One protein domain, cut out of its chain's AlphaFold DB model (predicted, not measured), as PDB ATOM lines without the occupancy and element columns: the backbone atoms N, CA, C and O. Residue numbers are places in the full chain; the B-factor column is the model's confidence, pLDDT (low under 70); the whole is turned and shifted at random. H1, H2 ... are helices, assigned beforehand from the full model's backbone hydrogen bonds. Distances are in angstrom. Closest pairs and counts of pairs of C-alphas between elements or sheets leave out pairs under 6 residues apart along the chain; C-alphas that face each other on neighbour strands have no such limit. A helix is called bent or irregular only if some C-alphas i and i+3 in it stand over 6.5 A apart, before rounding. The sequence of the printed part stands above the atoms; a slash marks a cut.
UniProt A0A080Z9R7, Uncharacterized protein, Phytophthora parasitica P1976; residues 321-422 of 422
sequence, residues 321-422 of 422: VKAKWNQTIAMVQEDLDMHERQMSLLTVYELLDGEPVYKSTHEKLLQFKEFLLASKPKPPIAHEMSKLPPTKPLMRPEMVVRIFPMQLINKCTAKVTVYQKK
ATOM      1  N   VAL A 321     294.220 290.535 189.010       79.56
ATOM      2  CA  VAL A 321     295.364 291.390 188.633       79.56
ATOM      3  C   VAL A 321     296.682 290.636 188.823       79.56
ATOM      4  O   VAL A 321     297.562 290.718 187.969       79.56
ATOM      5  N   LYS A 322     296.807 289.854 189.907       81.62
ATOM      6  CA  LYS A 322     297.976 288.988 190.133       81.62
ATOM      7  C   LYS A 322     298.048 287.863 189.092       81.62
ATOM      8  O   LYS A 322     299.123 287.612 188.562       81.62
ATOM      9  N   ALA A 323     296.922 287.229 188.760       78.06
ATOM     10  CA  ALA A 323     296.867 286.179 187.741       78.06
ATOM     11  C   ALA A 323     297.299 286.694 186.355       78.06
ATOM     12  O   ALA A 323     298.183 286.108 185.737       78.06
ATOM     13  N   LYS A 324     296.765 287.842 185.908       80.06
ATOM     14  CA  LYS A 324     297.145 288.482 184.635       80.06
ATOM     15  C   LYS A 324     298.629 288.873 184.594       80.06
ATOM     16  O   LYS A 324     299.286 288.698 183.571       80.06
ATOM     17  N   TRP A 325     299.173 289.372 185.707       75.19
ATOM     18  CA  TRP A 325     300.603 289.671 185.835       75.19
ATOM     19  C   TRP A 325     301.459 288.402 185.707       75.19
ATOM     20  O   TRP A 325     302.389 288.370 184.906       75.19
ATOM     21  N   ASN A 326     301.111 287.337 186.434       76.75
ATOM     22  CA  ASN A 326     301.821 286.057 186.372       76.75
ATOM     23  C   ASN A 326     301.772 285.434 184.965       76.75
ATOM     24  O   ASN A 326     302.789 284.947 184.486       76.75
ATOM     25  N   GLN A 327     300.625 285.504 184.282       79.44
ATOM     26  CA  GLN A 327     300.496 285.078 182.886       79.44
ATOM     27  C   GLN A 327     301.420 285.885 181.959       79.44
ATOM     28  O   GLN A 327     302.059 285.315 181.082       79.44
ATOM     29  N   THR A 328     301.534 287.198 182.181       78.38
ATOM     30  CA  THR A 328     302.431 288.063 181.395       78.38
ATOM     31  C   THR A 328     303.900 287.679 181.605       78.38
ATOM     32  O   THR A 328     304.640 287.600 180.630       78.38
ATOM     33  N   ILE A 329     304.313 287.371 182.843       81.12
ATOM     34  CA  ILE A 329     305.661 286.845 183.129       81.12
ATOM     35  C   ILE A 329     305.892 285.518 182.397       81.12
ATOM     36  O   ILE A 329     306.916 285.369 181.740       81.12
ATOM     37  N   ALA A 330     304.948 284.575 182.481       79.31
ATOM     38  CA  ALA A 330     305.079 283.271 181.830       79.31
ATOM     39  C   ALA A 330     305.242 283.401 180.305       79.31
ATOM     40  O   ALA A 330     306.130 282.775 179.736       79.31
ATOM     41  N   MET A 331     304.458 284.278 179.666       75.56
ATOM     42  CA  MET A 331     304.584 284.578 178.234       75.56
ATOM     43  C   MET A 331     305.950 285.179 177.869       75.56
ATOM     44  O   MET A 331     306.534 284.791 176.865       75.56
ATOM     45  N   VAL A 332     306.475 286.113 178.671       81.00
ATOM     46  CA  VAL A 332     307.808 286.697 178.429       81.00
ATOM     47  C   VAL A 332     308.908 285.650 178.613       81.00
ATOM     48  O   VAL A 332     309.862 285.623 177.844       81.00
ATOM     49  N   GLN A 333     308.773 284.757 179.597       80.44
ATOM     50  CA  GLN A 333     309.735 283.678 179.818       80.44
ATOM     51  C   GLN A 333     309.740 282.656 178.670       80.44
ATOM     52  O   GLN A 333     310.802 282.147 178.314       80.44
ATOM     53  N   GLU A 334     308.574 282.377 178.085       81.31
ATOM     54  CA  GLU A 334     308.432 281.539 176.892       81.31
ATOM     55  C   GLU A 334     309.035 282.204 175.646       81.31
ATOM     56  O   GLU A 334     309.781 281.553 174.920       81.31
ATOM     57  N   ASP A 335     308.800 283.505 175.434       80.56
ATOM     58  CA  ASP A 335     309.430 284.254 174.338       80.56
ATOM     59  C   ASP A 335     310.967 284.240 174.441       80.56
ATOM     60  O   ASP A 335     311.653 284.098 173.429       80.56
ATOM     61  N   LEU A 336     311.511 284.373 175.659       81.69
ATOM     62  CA  LEU A 336     312.953 284.319 175.918       81.69
ATOM     63  C   LEU A 336     313.540 282.929 175.626       81.69
ATOM     64  O   LEU A 336     314.549 282.846 174.935       81.69
ATOM     65  N   ASP A 337     312.890 281.854 176.088       83.81
ATOM     66  CA  ASP A 337     313.282 280.459 175.813       83.81
ATOM     67  C   ASP A 337     313.279 280.158 174.303       83.81
ATOM     68  O   ASP A 337     314.197 279.532 173.774       83.81
ATOM     69  N   MET A 338     312.279 280.664 173.579       83.12
ATOM     70  CA  MET A 338     312.203 280.537 172.122       83.12
ATOM     71  C   MET A 338     313.293 281.348 171.401       83.12
ATOM     72  O   MET A 338     313.902 280.853 170.453       83.12
ATOM     73  N   HIS A 339     313.581 282.570 171.857       83.38
ATOM     74  CA  HIS A 339     314.637 283.409 171.286       83.38
ATOM     75  C   HIS A 339     316.040 282.831 171.545       83.38
ATOM     76  O   HIS A 339     316.871 282.812 170.639       83.38
ATOM     77  N   GLU A 340     316.309 282.320 172.751       85.69
ATOM     78  CA  GLU A 340     317.579 281.668 173.111       85.69
ATOM     79  C   GLU A 340     317.861 280.442 172.228       85.69
ATOM     80  O   GLU A 340     318.979 280.260 171.748       85.69
ATOM     81  N   ARG A 341     316.822 279.656 171.919       82.81
ATOM     82  CA  ARG A 341     316.890 278.504 171.003       82.81
ATOM     83  C   ARG A 341     316.912 278.874 169.515       82.81
ATOM     84  O   ARG A 341     316.903 277.973 168.680       82.81
ATOM     85  N   GLN A 342     316.916 280.164 169.165       83.69
ATOM     86  CA  GLN A 342     316.822 280.658 167.782       83.69
ATOM     87  C   GLN A 342     315.565 280.152 167.046       83.69
ATOM     88  O   GLN A 342     315.590 279.879 165.846       83.69
ATOM     89  N   MET A 343     314.443 280.034 167.760       82.44
ATOM     90  CA  MET A 343     313.164 279.549 167.240       82.44
ATOM     91  C   MET A 343     312.260 280.731 166.874       82.44
ATOM     92  O   MET A 343     311.406 281.157 167.650       82.44
ATOM     93  N   SER A 344     312.466 281.277 165.674       86.31
ATOM     94  CA  SER A 344     311.793 282.484 165.176       86.31
ATOM     95  C   SER A 344     311.130 282.268 163.812       86.31
ATOM     96  O   SER A 344     311.334 281.248 163.152       86.31
ATOM     97  N   LEU A 345     310.370 283.260 163.345       82.94
ATOM     98  CA  LEU A 345     309.818 283.285 161.992       82.94
ATOM     99  C   LEU A 345     310.917 283.287 160.914       82.94
ATOM    100  O   LEU A 345     310.691 282.711 159.852       82.94
ATOM    101  N   LEU A 346     312.105 283.856 161.179       83.12
ATOM    102  CA  LEU A 346     313.245 283.718 160.259       83.12
ATOM    103  C   LEU A 346     313.618 282.240 160.086       83.12
ATOM    104  O   LEU A 346     313.732 281.767 158.962       83.12
ATOM    105  N   THR A 347     313.705 281.494 161.185       82.94
ATOM    106  CA  THR A 347     314.016 280.058 161.192       82.94
ATOM    107  C   THR A 347     312.982 279.250 160.401       82.94
ATOM    108  O   THR A 347     313.328 278.274 159.741       82.94
ATOM    109  N   VAL A 348     311.706 279.660 160.421       82.00
ATOM    110  CA  VAL A 348     310.661 279.058 159.573       82.00
ATOM    111  C   VAL A 348     310.899 279.369 158.092       82.00
ATOM    112  O   VAL A 348     310.750 278.471 157.269       82.00
ATOM    113  N   TYR A 349     311.301 280.595 157.735       80.62
ATOM    114  CA  TYR A 349     311.659 280.924 156.351       80.62
ATOM    115  C   TYR A 349     312.885 280.140 155.868       80.62
ATOM    116  O   TYR A 349     312.821 279.551 154.796       80.62
ATOM    117  N   GLU A 350     313.949 280.039 156.667       84.94
ATOM    118  CA  GLU A 350     315.148 279.247 156.340       84.94
ATOM    119  C   GLU A 350     314.831 277.760 156.105       84.94
ATOM    120  O   GLU A 350     315.415 277.126 155.229       84.94
ATOM    121  N   LEU A 351     313.882 277.195 156.862       82.00
ATOM    122  CA  LEU A 351     313.416 275.822 156.650       82.00
ATOM    123  C   LEU A 351     312.610 275.663 155.355       82.00
ATOM    124  O   LEU A 351     312.605 274.573 154.793       82.00
ATOM    125  N   LEU A 352     311.924 276.711 154.895       78.75
ATOM    126  CA  LEU A 352     311.083 276.691 153.694       78.75
ATOM    127  C   LEU A 352     311.825 277.084 152.405       78.75
ATOM    128  O   LEU A 352     311.335 276.757 151.331       78.75
ATOM    129  N   ASP A 353     312.970 277.767 152.504       80.88
ATOM    130  CA  ASP A 353     313.779 278.229 151.361       80.88
ATOM    131  C   ASP A 353     314.586 277.096 150.687       80.88
ATOM    132  O   ASP A 353     314.990 277.203 149.531       80.88
ATOM    133  N   GLY A 354     314.806 275.982 151.396       72.00
ATOM    134  CA  GLY A 354     315.409 274.770 150.832       72.00
ATOM    135  C   GLY A 354     314.415 273.872 150.078       72.00
ATOM    136  O   GLY A 354     313.302 274.264 149.747       72.00
ATOM    137  N   GLU A 355     314.789 272.604 149.883       68.75
ATOM    138  CA  GLU A 355     313.840 271.518 149.586       68.75
ATOM    139  C   GLU A 355     313.494 270.777 150.901       68.75
ATOM    140  O   GLU A 355     314.143 269.779 151.239       68.75
ATOM    141  N   PRO A 356     312.530 271.260 151.715       67.00
ATOM    142  CA  PRO A 356     312.228 270.672 153.018       67.00
ATOM    143  C   PRO A 356     311.598 269.283 152.904       67.00
ATOM    144  O   PRO A 356     310.388 269.124 152.742       67.00
ATOM    145  N   VAL A 357     312.411 268.250 153.103       68.69
ATOM    146  CA  VAL A 357     311.916 266.901 153.393       68.69
ATOM    147  C   VAL A 357     311.447 266.864 154.848       68.69
ATOM    148  O   VAL A 357     312.171 267.296 155.738       68.69
ATOM    149  N   TYR A 358     310.280 266.275 155.133       66.50
ATOM    150  CA  TYR A 358     309.747 266.170 156.504       66.50
ATOM    151  C   TYR A 358     310.796 265.690 157.526       66.50
ATOM    152  O   TYR A 358     310.925 266.263 158.601       66.50
ATOM    153  N   LYS A 359     311.620 264.695 157.162       66.06
ATOM    154  CA  LYS A 359     312.704 264.171 158.012       66.06
ATOM    155  C   LYS A 359     313.758 265.215 158.419       66.06
ATOM    156  O   LYS A 359     314.326 265.063 159.490       66.06
ATOM    157  N   SER A 360     314.045 266.226 157.594       67.44
ATOM    158  CA  SER A 360     315.063 267.248 157.892       67.44
ATOM    159  C   SER A 360     314.520 268.447 158.675       67.44
ATOM    160  O   SER A 360     315.300 269.167 159.296       67.44
ATOM    161  N   THR A 361     313.201 268.670 158.671       73.56
ATOM    162  CA  THR A 361     312.571 269.853 159.286       73.56
ATOM    163  C   THR A 361     311.710 269.535 160.511       73.56
ATOM    164  O   THR A 361     311.583 270.380 161.396       73.56
ATOM    165  N   HIS A 362     311.177 268.314 160.615       76.62
ATOM    166  CA  HIS A 362     310.315 267.827 161.700       76.62
ATOM    167  C   HIS A 362     310.842 268.132 163.109       76.62
ATOM    168  O   HIS A 362     310.118 268.707 163.920       76.62
ATOM    169  N   GLU A 363     312.102 267.795 163.400       80.06
ATOM    170  CA  GLU A 363     312.680 267.955 164.745       80.06
ATOM    171  C   GLU A 363     312.789 269.424 165.171       80.06
ATOM    172  O   GLU A 363     312.648 269.736 166.353       80.06
ATOM    173  N   LYS A 364     313.003 270.340 164.218       77.38
ATOM    174  CA  LYS A 364     312.964 271.787 164.467       77.38
ATOM    175  C   LYS A 364     311.525 272.279 164.615       77.38
ATOM    176  O   LYS A 364     311.239 273.045 165.526       77.38
ATOM    177  N   LEU A 365     310.601 271.807 163.777       80.19
ATOM    178  CA  LEU A 365     309.189 272.195 163.859       80.19
ATOM    179  C   LEU A 365     308.543 271.797 165.200       80.19
ATOM    180  O   LEU A 365     307.809 272.600 165.766       80.19
ATOM    181  N   LEU A 366     308.880 270.626 165.754       81.81
ATOM    182  CA  LEU A 366     308.418 270.186 167.082       81.81
ATOM    183  C   LEU A 366     308.910 271.054 168.253       81.81
ATOM    184  O   LEU A 366     308.334 270.988 169.336       81.81
ATOM    185  N   GLN A 367     309.981 271.831 168.074       80.69
ATOM    186  CA  GLN A 367     310.513 272.699 169.128       80.69
ATOM    187  C   GLN A 367     309.766 274.035 169.228       80.69
ATOM    188  O   GLN A 367     309.931 274.741 170.223       80.69
ATOM    189  N   PHE A 368     308.927 274.383 168.244       80.00
ATOM    190  CA  PHE A 368     308.054 275.545 168.356       80.00
ATOM    191  C   PHE A 368     306.875 275.271 169.292       80.00
ATOM    192  O   PHE A 368     306.128 274.310 169.116       80.00
ATOM    193  N   LYS A 369     306.667 276.171 170.254       74.38
ATOM    194  CA  LYS A 369     305.481 276.172 171.116       74.38
ATOM    195  C   LYS A 369     304.353 276.968 170.460       74.38
ATOM    196  O   LYS A 369     304.567 278.079 169.970       74.38
ATOM    197  N   GLU A 370     303.143 276.408 170.459       76.19
ATOM    198  CA  GLU A 370     301.950 277.147 170.043       76.19
ATOM    199  C   GLU A 370     301.529 278.148 171.124       76.19
ATOM    200  O   GLU A 370     301.325 277.802 172.287       76.19
ATOM    201  N   PHE A 371     301.312 279.394 170.718       71.56
ATOM    202  CA  PHE A 371     300.861 280.459 171.598       71.56
ATOM    203  C   PHE A 371     299.364 280.319 171.916       71.56
ATOM    204  O   PHE A 371     298.489 280.794 171.178       71.56
ATOM    205  N   LEU A 372     299.063 279.669 173.041       67.06
ATOM    206  CA  LEU A 372     297.701 279.442 173.523       67.06
ATOM    207  C   LEU A 372     297.133 280.683 174.229       67.06
ATOM    208  O   LEU A 372     297.569 281.085 175.308       67.06
ATOM    209  N   LEU A 373     296.089 281.277 173.646       65.31
ATOM    210  CA  LEU A 373     295.358 282.374 174.279       65.31
ATOM    211  C   LEU A 373     294.304 281.837 175.256       65.31
ATOM    212  O   LEU A 373     293.372 281.146 174.855       65.31
ATOM    213  N   ALA A 374     294.405 282.240 176.527       61.38
ATOM    214  CA  ALA A 374     293.535 281.795 177.627       61.38
ATOM    215  C   ALA A 374     292.038 282.172 177.496       61.38
ATOM    216  O   ALA A 374     291.227 281.816 178.344       61.38
ATOM    217  N   SER A 375     291.650 282.914 176.459       66.25
ATOM    218  CA  SER A 375     290.251 283.164 176.096       66.25
ATOM    219  C   SER A 375     290.117 283.205 174.576       66.25
ATOM    220  O   SER A 375     291.097 283.495 173.889       66.25
ATOM    221  N   LYS A 376     288.909 282.924 174.051       61.97
ATOM    222  CA  LYS A 376     288.608 282.845 172.605       61.97
ATOM    223  C   LYS A 376     289.224 284.043 171.856       61.97
ATOM    224  O   LYS A 376     288.679 285.149 171.944       61.97
ATOM    225  N   PRO A 377     290.335 283.861 171.119       63.28
ATOM    226  CA  PRO A 377     291.111 284.997 170.655       63.28
ATOM    227  C   PRO A 377     290.381 285.722 169.531       63.28
ATOM    228  O   PRO A 377     290.040 285.136 168.499       63.28
ATOM    229  N   LYS A 378     290.163 287.028 169.716       65.81
ATOM    230  CA  LYS A 378     289.765 287.910 168.617       65.81
ATOM    231  C   LYS A 378     290.928 287.925 167.615       65.81
ATOM    232  O   LYS A 378     292.046 288.225 168.033       65.81
ATOM    233  N   PRO A 379     290.712 287.627 166.320       65.19
ATOM    234  CA  PRO A 379     291.812 287.629 165.366       65.19
ATOM    235  C   PRO A 379     292.390 289.047 165.270       65.19
ATOM    236  O   PRO A 379     291.577 289.981 165.182       65.19
ATOM    237  N   PRO A 380     293.725 289.217 165.255       69.62
ATOM    238  CA  PRO A 380     294.399 290.490 165.024       69.62
ATOM    239  C   PRO A 380     293.749 291.367 163.946       69.62
ATOM    240  O   PRO A 380     293.124 290.888 162.992       69.62
ATOM    241  N   ILE A 381     293.872 292.681 164.123       76.81
ATOM    242  CA  ILE A 381     293.411 293.663 163.141       76.81
ATOM    243  C   ILE A 381     294.516 293.811 162.094       76.81
ATOM    244  O   ILE A 381     295.647 294.157 162.425       76.81
ATOM    245  N   ALA A 382     294.186 293.524 160.835       79.88
ATOM    246  CA  ALA A 382     295.076 293.791 159.715       79.88
ATOM    247  C   ALA A 382     295.119 295.302 159.443       79.88
ATOM    248  O   ALA A 382     294.081 295.968 159.434       79.88
ATOM    249  N   HIS A 383     296.317 295.828 159.203       79.56
ATOM    250  CA  HIS A 383     296.553 297.221 158.842       79.56
ATOM    251  C   HIS A 383     297.393 297.274 157.569       79.56
ATOM    252  O   HIS A 383     298.322 296.485 157.406       79.56
ATOM    253  N   GLU A 384     297.098 298.226 156.687       82.12
ATOM    254  CA  GLU A 384     297.980 298.545 155.568       82.12
ATOM    255  C   GLU A 384     299.252 299.223 156.091       82.12
ATOM    256  O   GLU A 384     299.165 300.151 156.897       82.12
ATOM    257  N   MET A 385     300.428 298.787 155.634       81.00
ATOM    258  CA  MET A 385     301.712 299.314 156.121       81.00
ATOM    259  C   MET A 385     301.871 300.819 155.855       81.00
ATOM    260  O   MET A 385     302.390 301.535 156.704       81.00
ATOM    261  N   SER A 386     301.342 301.306 154.728       80.69
ATOM    262  CA  SER A 386     301.287 302.728 154.346       80.69
ATOM    263  C   SER A 386     300.476 303.608 155.314       80.69
ATOM    264  O   SER A 386     300.682 304.818 155.366       80.69
ATOM    265  N   LYS A 387     299.543 303.010 156.071       85.12
ATOM    266  CA  LYS A 387     298.633 303.681 157.015       85.12
ATOM    267  C   LYS A 387     299.109 303.579 158.468       85.12
ATOM    268  O   LYS A 387     298.409 304.037 159.371       85.12
ATOM    269  N   LEU A 388     300.261 302.956 158.720       83.00
ATOM    270  CA  LEU A 388     300.872 302.930 160.045       83.00
ATOM    271  C   LEU A 388     301.654 304.231 160.297       83.00
ATOM    272  O   LEU A 388     302.260 304.763 159.368       83.00
ATOM    273  N   PRO A 389     301.684 304.749 161.541       87.38
ATOM    274  CA  PRO A 389     302.556 305.868 161.888       87.38
ATOM    275  C   PRO A 389     304.023 305.532 161.569       87.38
ATOM    276  O   PRO A 389     304.455 304.436 161.935       87.38
ATOM    277  N   PRO A 390     304.822 306.450 160.985       82.62
ATOM    278  CA  PRO A 390     306.241 306.205 160.699       82.62
ATOM    279  C   PRO A 390     307.075 305.847 161.939       82.62
ATOM    280  O   PRO A 390     308.106 305.194 161.835       82.62
ATOM    281  N   THR A 391     306.611 306.259 163.121       85.88
ATOM    282  CA  THR A 391     307.208 305.959 164.428       85.88
ATOM    283  C   THR A 391     306.872 304.567 164.963       85.88
ATOM    284  O   THR A 391     307.409 304.178 165.996       85.88
ATOM    285  N   LYS A 392     305.974 303.805 164.321       79.56
ATOM    286  CA  LYS A 392     305.583 302.473 164.793       79.56
ATOM    287  C   LYS A 392     306.621 301.440 164.332       79.56
ATOM    288  O   LYS A 392     306.661 301.141 163.138       79.56
ATOM    289  N   PRO A 393     307.425 300.849 165.238       77.06
ATOM    290  CA  PRO A 393     308.421 299.865 164.842       77.06
ATOM    291  C   PRO A 393     307.733 298.618 164.281       77.06
ATOM    292  O   PRO A 393     306.808 298.066 164.884       77.06
ATOM    293  N   LEU A 394     308.200 298.168 163.119       79.69
ATOM    294  CA  LEU A 394     307.844 296.868 162.568       79.69
ATOM    295  C   LEU A 394     308.765 295.818 163.194       79.69
ATOM    296  O   LEU A 394     309.987 295.962 163.149       79.69
ATOM    297  N   MET A 395     308.189 294.765 163.778       79.38
ATOM    298  CA  MET A 395     308.978 293.618 164.229       79.38
ATOM    299  C   MET A 395     309.628 292.942 163.021       79.38
ATOM    300  O   MET A 395     308.952 292.661 162.029       79.38
ATOM    301  N   ARG A 396     310.932 292.676 163.115       81.12
ATOM    302  CA  ARG A 396     311.651 291.859 162.133       81.12
ATOM    303  C   ARG A 396     311.344 290.366 162.350       81.12
ATOM    304  O   ARG A 396     311.027 290.011 163.487       81.12
ATOM    305  N   PRO A 397     311.451 289.498 161.327       78.94
ATOM    306  CA  PRO A 397     311.155 288.066 161.451       78.94
ATOM    307  C   PRO A 397     311.904 287.361 162.592       78.94
ATOM    308  O   PRO A 397     311.309 286.554 163.301       78.94
ATOM    309  N   GLU A 398     313.164 287.725 162.830       82.81
ATOM    310  CA  GLU A 398     313.999 287.191 163.925       82.81
ATOM    311  C   GLU A 398     313.380 287.411 165.318       82.81
ATOM    312  O   GLU A 398     313.532 286.588 166.215       82.81
ATOM    313  N   MET A 399     312.644 288.513 165.495       76.50
ATOM    314  CA  MET A 399     311.995 288.882 166.758       76.50
ATOM    315  C   MET A 399     310.619 288.219 166.939       76.50
ATOM    316  O   MET A 399     309.997 288.359 167.993       76.50
ATOM    317  N   VAL A 400     310.089 287.541 165.915       82.94
ATOM    318  CA  VAL A 400     308.763 286.911 165.952       82.94
ATOM    319  C   VAL A 400     308.917 285.446 166.352       82.94
ATOM    320  O   VAL A 400     309.101 284.576 165.507       82.94
ATOM    321  N   VAL A 401     308.831 285.180 167.655       83.19
ATOM    322  CA  VAL A 401     308.997 283.836 168.247       83.19
ATOM    323  C   VAL A 401     307.683 283.089 168.514       83.19
ATOM    324  O   VAL A 401     307.673 281.872 168.678       83.19
ATOM    325  N   ARG A 402     306.546 283.799 168.536       77.38
ATOM    326  CA  ARG A 402     305.225 283.223 168.839       77.38
ATOM    327  C   ARG A 402     304.548 282.684 167.582       77.38
ATOM    328  O   ARG A 402     304.185 283.467 166.702       77.38
ATOM    329  N   ILE A 403     304.280 281.380 167.539       77.00
ATOM    330  CA  ILE A 403     303.458 280.754 166.494       77.00
ATOM    331  C   ILE A 403     302.010 280.643 166.975       77.00
ATOM    332  O   ILE A 403     301.743 280.162 168.071       77.00
ATOM    333  N   PHE A 404     301.050 281.097 166.167       74.88
ATOM    334  CA  PHE A 404     299.629 280.955 166.492       74.88
ATOM    335  C   PHE A 404     299.084 279.579 166.078       74.88
ATOM    336  O   PHE A 404     299.465 279.085 165.018       74.88
ATOM    337  N   PRO A 405     298.109 279.014 166.816       76.12
ATOM    338  CA  PRO A 405     297.402 277.811 166.387       76.12
ATOM    339  C   PRO A 405     296.781 277.981 164.997       76.12
ATOM    340  O   PRO A 405     296.239 279.047 164.676       76.12
ATOM    341  N   MET A 406     296.767 276.912 164.194       78.69
ATOM    342  CA  MET A 406     296.264 276.913 162.807       78.69
ATOM    343  C   MET A 406     294.870 277.559 162.662       78.69
ATOM    344  O   MET A 406     294.603 278.324 161.736       78.69
ATOM    345  N   GLN A 407     293.980 277.330 163.633       78.81
ATOM    346  CA  GLN A 407     292.627 277.900 163.658       78.81
ATOM    347  C   GLN A 407     292.596 279.431 163.803       78.81
ATOM    348  O   GLN A 407     291.644 280.081 163.362       78.81
ATOM    349  N   LEU A 408     293.608 280.025 164.440       77.38
ATOM    350  CA  LEU A 408     293.769 281.474 164.535       77.38
ATOM    351  C   LEU A 408     294.440 282.026 163.273       77.38
ATOM    352  O   LEU A 408     293.959 283.032 162.750       77.38
ATOM    353  N   ILE A 409     295.453 281.334 162.733       81.38
ATOM    354  CA  ILE A 409     296.081 281.674 161.443       81.38
ATOM    355  C   ILE A 409     295.018 281.757 160.341       81.38
ATOM    356  O   ILE A 409     294.890 282.797 159.702       81.38
ATOM    357  N   ASN A 410     294.166 280.739 160.192       82.38
ATOM    358  CA  ASN A 410     293.096 280.721 159.188       82.38
ATOM    359  C   ASN A 410     292.140 281.923 159.307       82.38
ATOM    360  O   ASN A 410     291.742 282.512 158.299       82.38
ATOM    361  N   LYS A 411     291.810 282.349 160.534       83.31
ATOM    362  CA  LYS A 411     290.983 283.546 160.782       83.31
ATOM    363  C   LYS A 411     291.715 284.846 160.434       83.31
ATOM    364  O   LYS A 411     291.078 285.782 159.948       83.31
ATOM    365  N   CYS A 412     293.026 284.918 160.670       80.12
ATOM    366  CA  CYS A 412     293.866 286.036 160.238       80.12
ATOM    367  C   CYS A 412     293.925 286.114 158.709       80.12
ATOM    368  O   CYS A 412     293.604 287.161 158.148       80.12
ATOM    369  N   THR A 413     294.240 285.004 158.038       85.31
ATOM    370  CA  THR A 413     294.301 284.900 156.573       85.31
ATOM    371  C   THR A 413     292.982 285.327 155.940       85.31
ATOM    372  O   THR A 413     292.980 286.215 155.092       85.31
ATOM    373  N   ALA A 414     291.842 284.818 156.422       85.94
ATOM    374  CA  ALA A 414     290.526 285.222 155.925       85.94
ATOM    375  C   ALA A 414     290.280 286.741 156.039       85.94
ATOM    376  O   ALA A 414     289.790 287.358 155.090       85.94
ATOM    377  N   LYS A 415     290.663 287.375 157.161       83.94
ATOM    378  CA  LYS A 415     290.580 288.840 157.315       83.94
ATOM    379  C   LYS A 415     291.500 289.584 156.347       83.94
ATOM    380  O   LYS A 415     291.063 290.567 155.755       83.94
ATOM    381  N   VAL A 416     292.746 289.137 156.191       83.94
ATOM    382  CA  VAL A 416     293.731 289.758 155.289       83.94
ATOM    383  C   VAL A 416     293.264 289.655 153.837       83.94
ATOM    384  O   VAL A 416     293.224 290.670 153.151       83.94
ATOM    385  N   THR A 417     292.788 288.489 153.394       86.75
ATOM    386  CA  THR A 417     292.230 288.298 152.046       86.75
ATOM    387  C   THR A 417     290.986 289.156 151.796       86.75
ATOM    388  O   THR A 417     290.795 289.642 150.686       86.75
ATOM    389  N   VAL A 418     290.129 289.379 152.801       85.44
ATOM    390  CA  VAL A 418     288.996 290.319 152.681       85.44
ATOM    391  C   VAL A 418     289.466 291.776 152.628       85.44
ATOM    392  O   VAL A 418     288.849 292.577 151.931       85.44
ATOM    393  N   TYR A 419     290.545 292.130 153.331       82.69
ATOM    394  CA  TYR A 419     291.123 293.476 153.298       82.69
ATOM    395  C   TYR A 419     291.804 293.775 151.954       82.69
ATOM    396  O   TYR A 419     291.558 294.824 151.384       82.69
ATOM    397  N   GLN A 420     292.573 292.827 151.409       82.00
ATOM    398  CA  GLN A 420     293.258 292.930 150.108       82.00
ATOM    399  C   GLN A 420     292.311 292.956 148.893       82.00
ATOM    400  O   GLN A 420     292.745 293.248 147.784       82.00
ATOM    401  N   LYS A 421     291.031 292.609 149.081       83.44
ATOM    402  CA  LYS A 421     289.978 292.689 148.053       83.44
ATOM    403  C   LYS A 421     289.253 294.043 148.025       83.44
ATOM    404  O   LYS A 421     288.313 294.188 147.245       83.44
ATOM    405  N   LYS A 422     289.627 294.981 148.900       71.12
ATOM    406  CA  LYS A 422     289.084 296.343 148.988       71.12
ATOM    407  C   LYS A 422     290.129 297.365 148.561       71.12
ATOM    408  O   LYS A 422     289.681 298.399 148.028       71.12
TER     409      LYS A 422
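Overview. This is residues 321 to 422 of the 422 residues of an uncharacterized protein of Phytophthora parasitica P1976 (UniProt A0A080Z9R7). Four helices make a loose, open frame in which no two touch: long H1 makes one side, short H2 and H3 run side by side in opposite directions after its end, and H4 stands apart. A long loop, residues 366 to 405, winds between H3 and H4. The 102 printed residues, with H1 to H4 in chain order and no named strand, are all helix in class and loose, with a radius of gyration of the C-alphas of 16.0 A and spans of 42 by 40 by 29 A.

Along the chain. H1, residues 321 to 340, begins at C-alpha 321 (295.364, 291.390, 188.633) and is 28.8 A long. H2 is residues 345 to 353. H3, residues 358 to 365, is irregular: C-alphas 360 and 363 are 7.3 A apart. H4, residues 406 to 419, is 19.8 A long and ends at C-alpha 419 (291.123, 293.476, 153.298).

Arrangement. H1 is apart from H2, H3 and H4. H2 and H3 are close but not clearly touching, the closest C-alphas, Leu 351 and Thr 361, 6.6 A apart, at a shallow tilt of 5 degrees, opposite ways. H4 is apart from H2 and H3. Every O i to N i+4 pair is within hydrogen-bond range in H1 and H2, but 2 of 4 in H3 and 9 of 10 in H4.

Size, cuts and confidence. The C-alphas farthest apart, Val 321 and Glu 355, are 47.5 A apart. The printed part has no cut; the link from H3 to H4 is long. Residues 355 to 360 and 372 to 380 have pLDDT under 70.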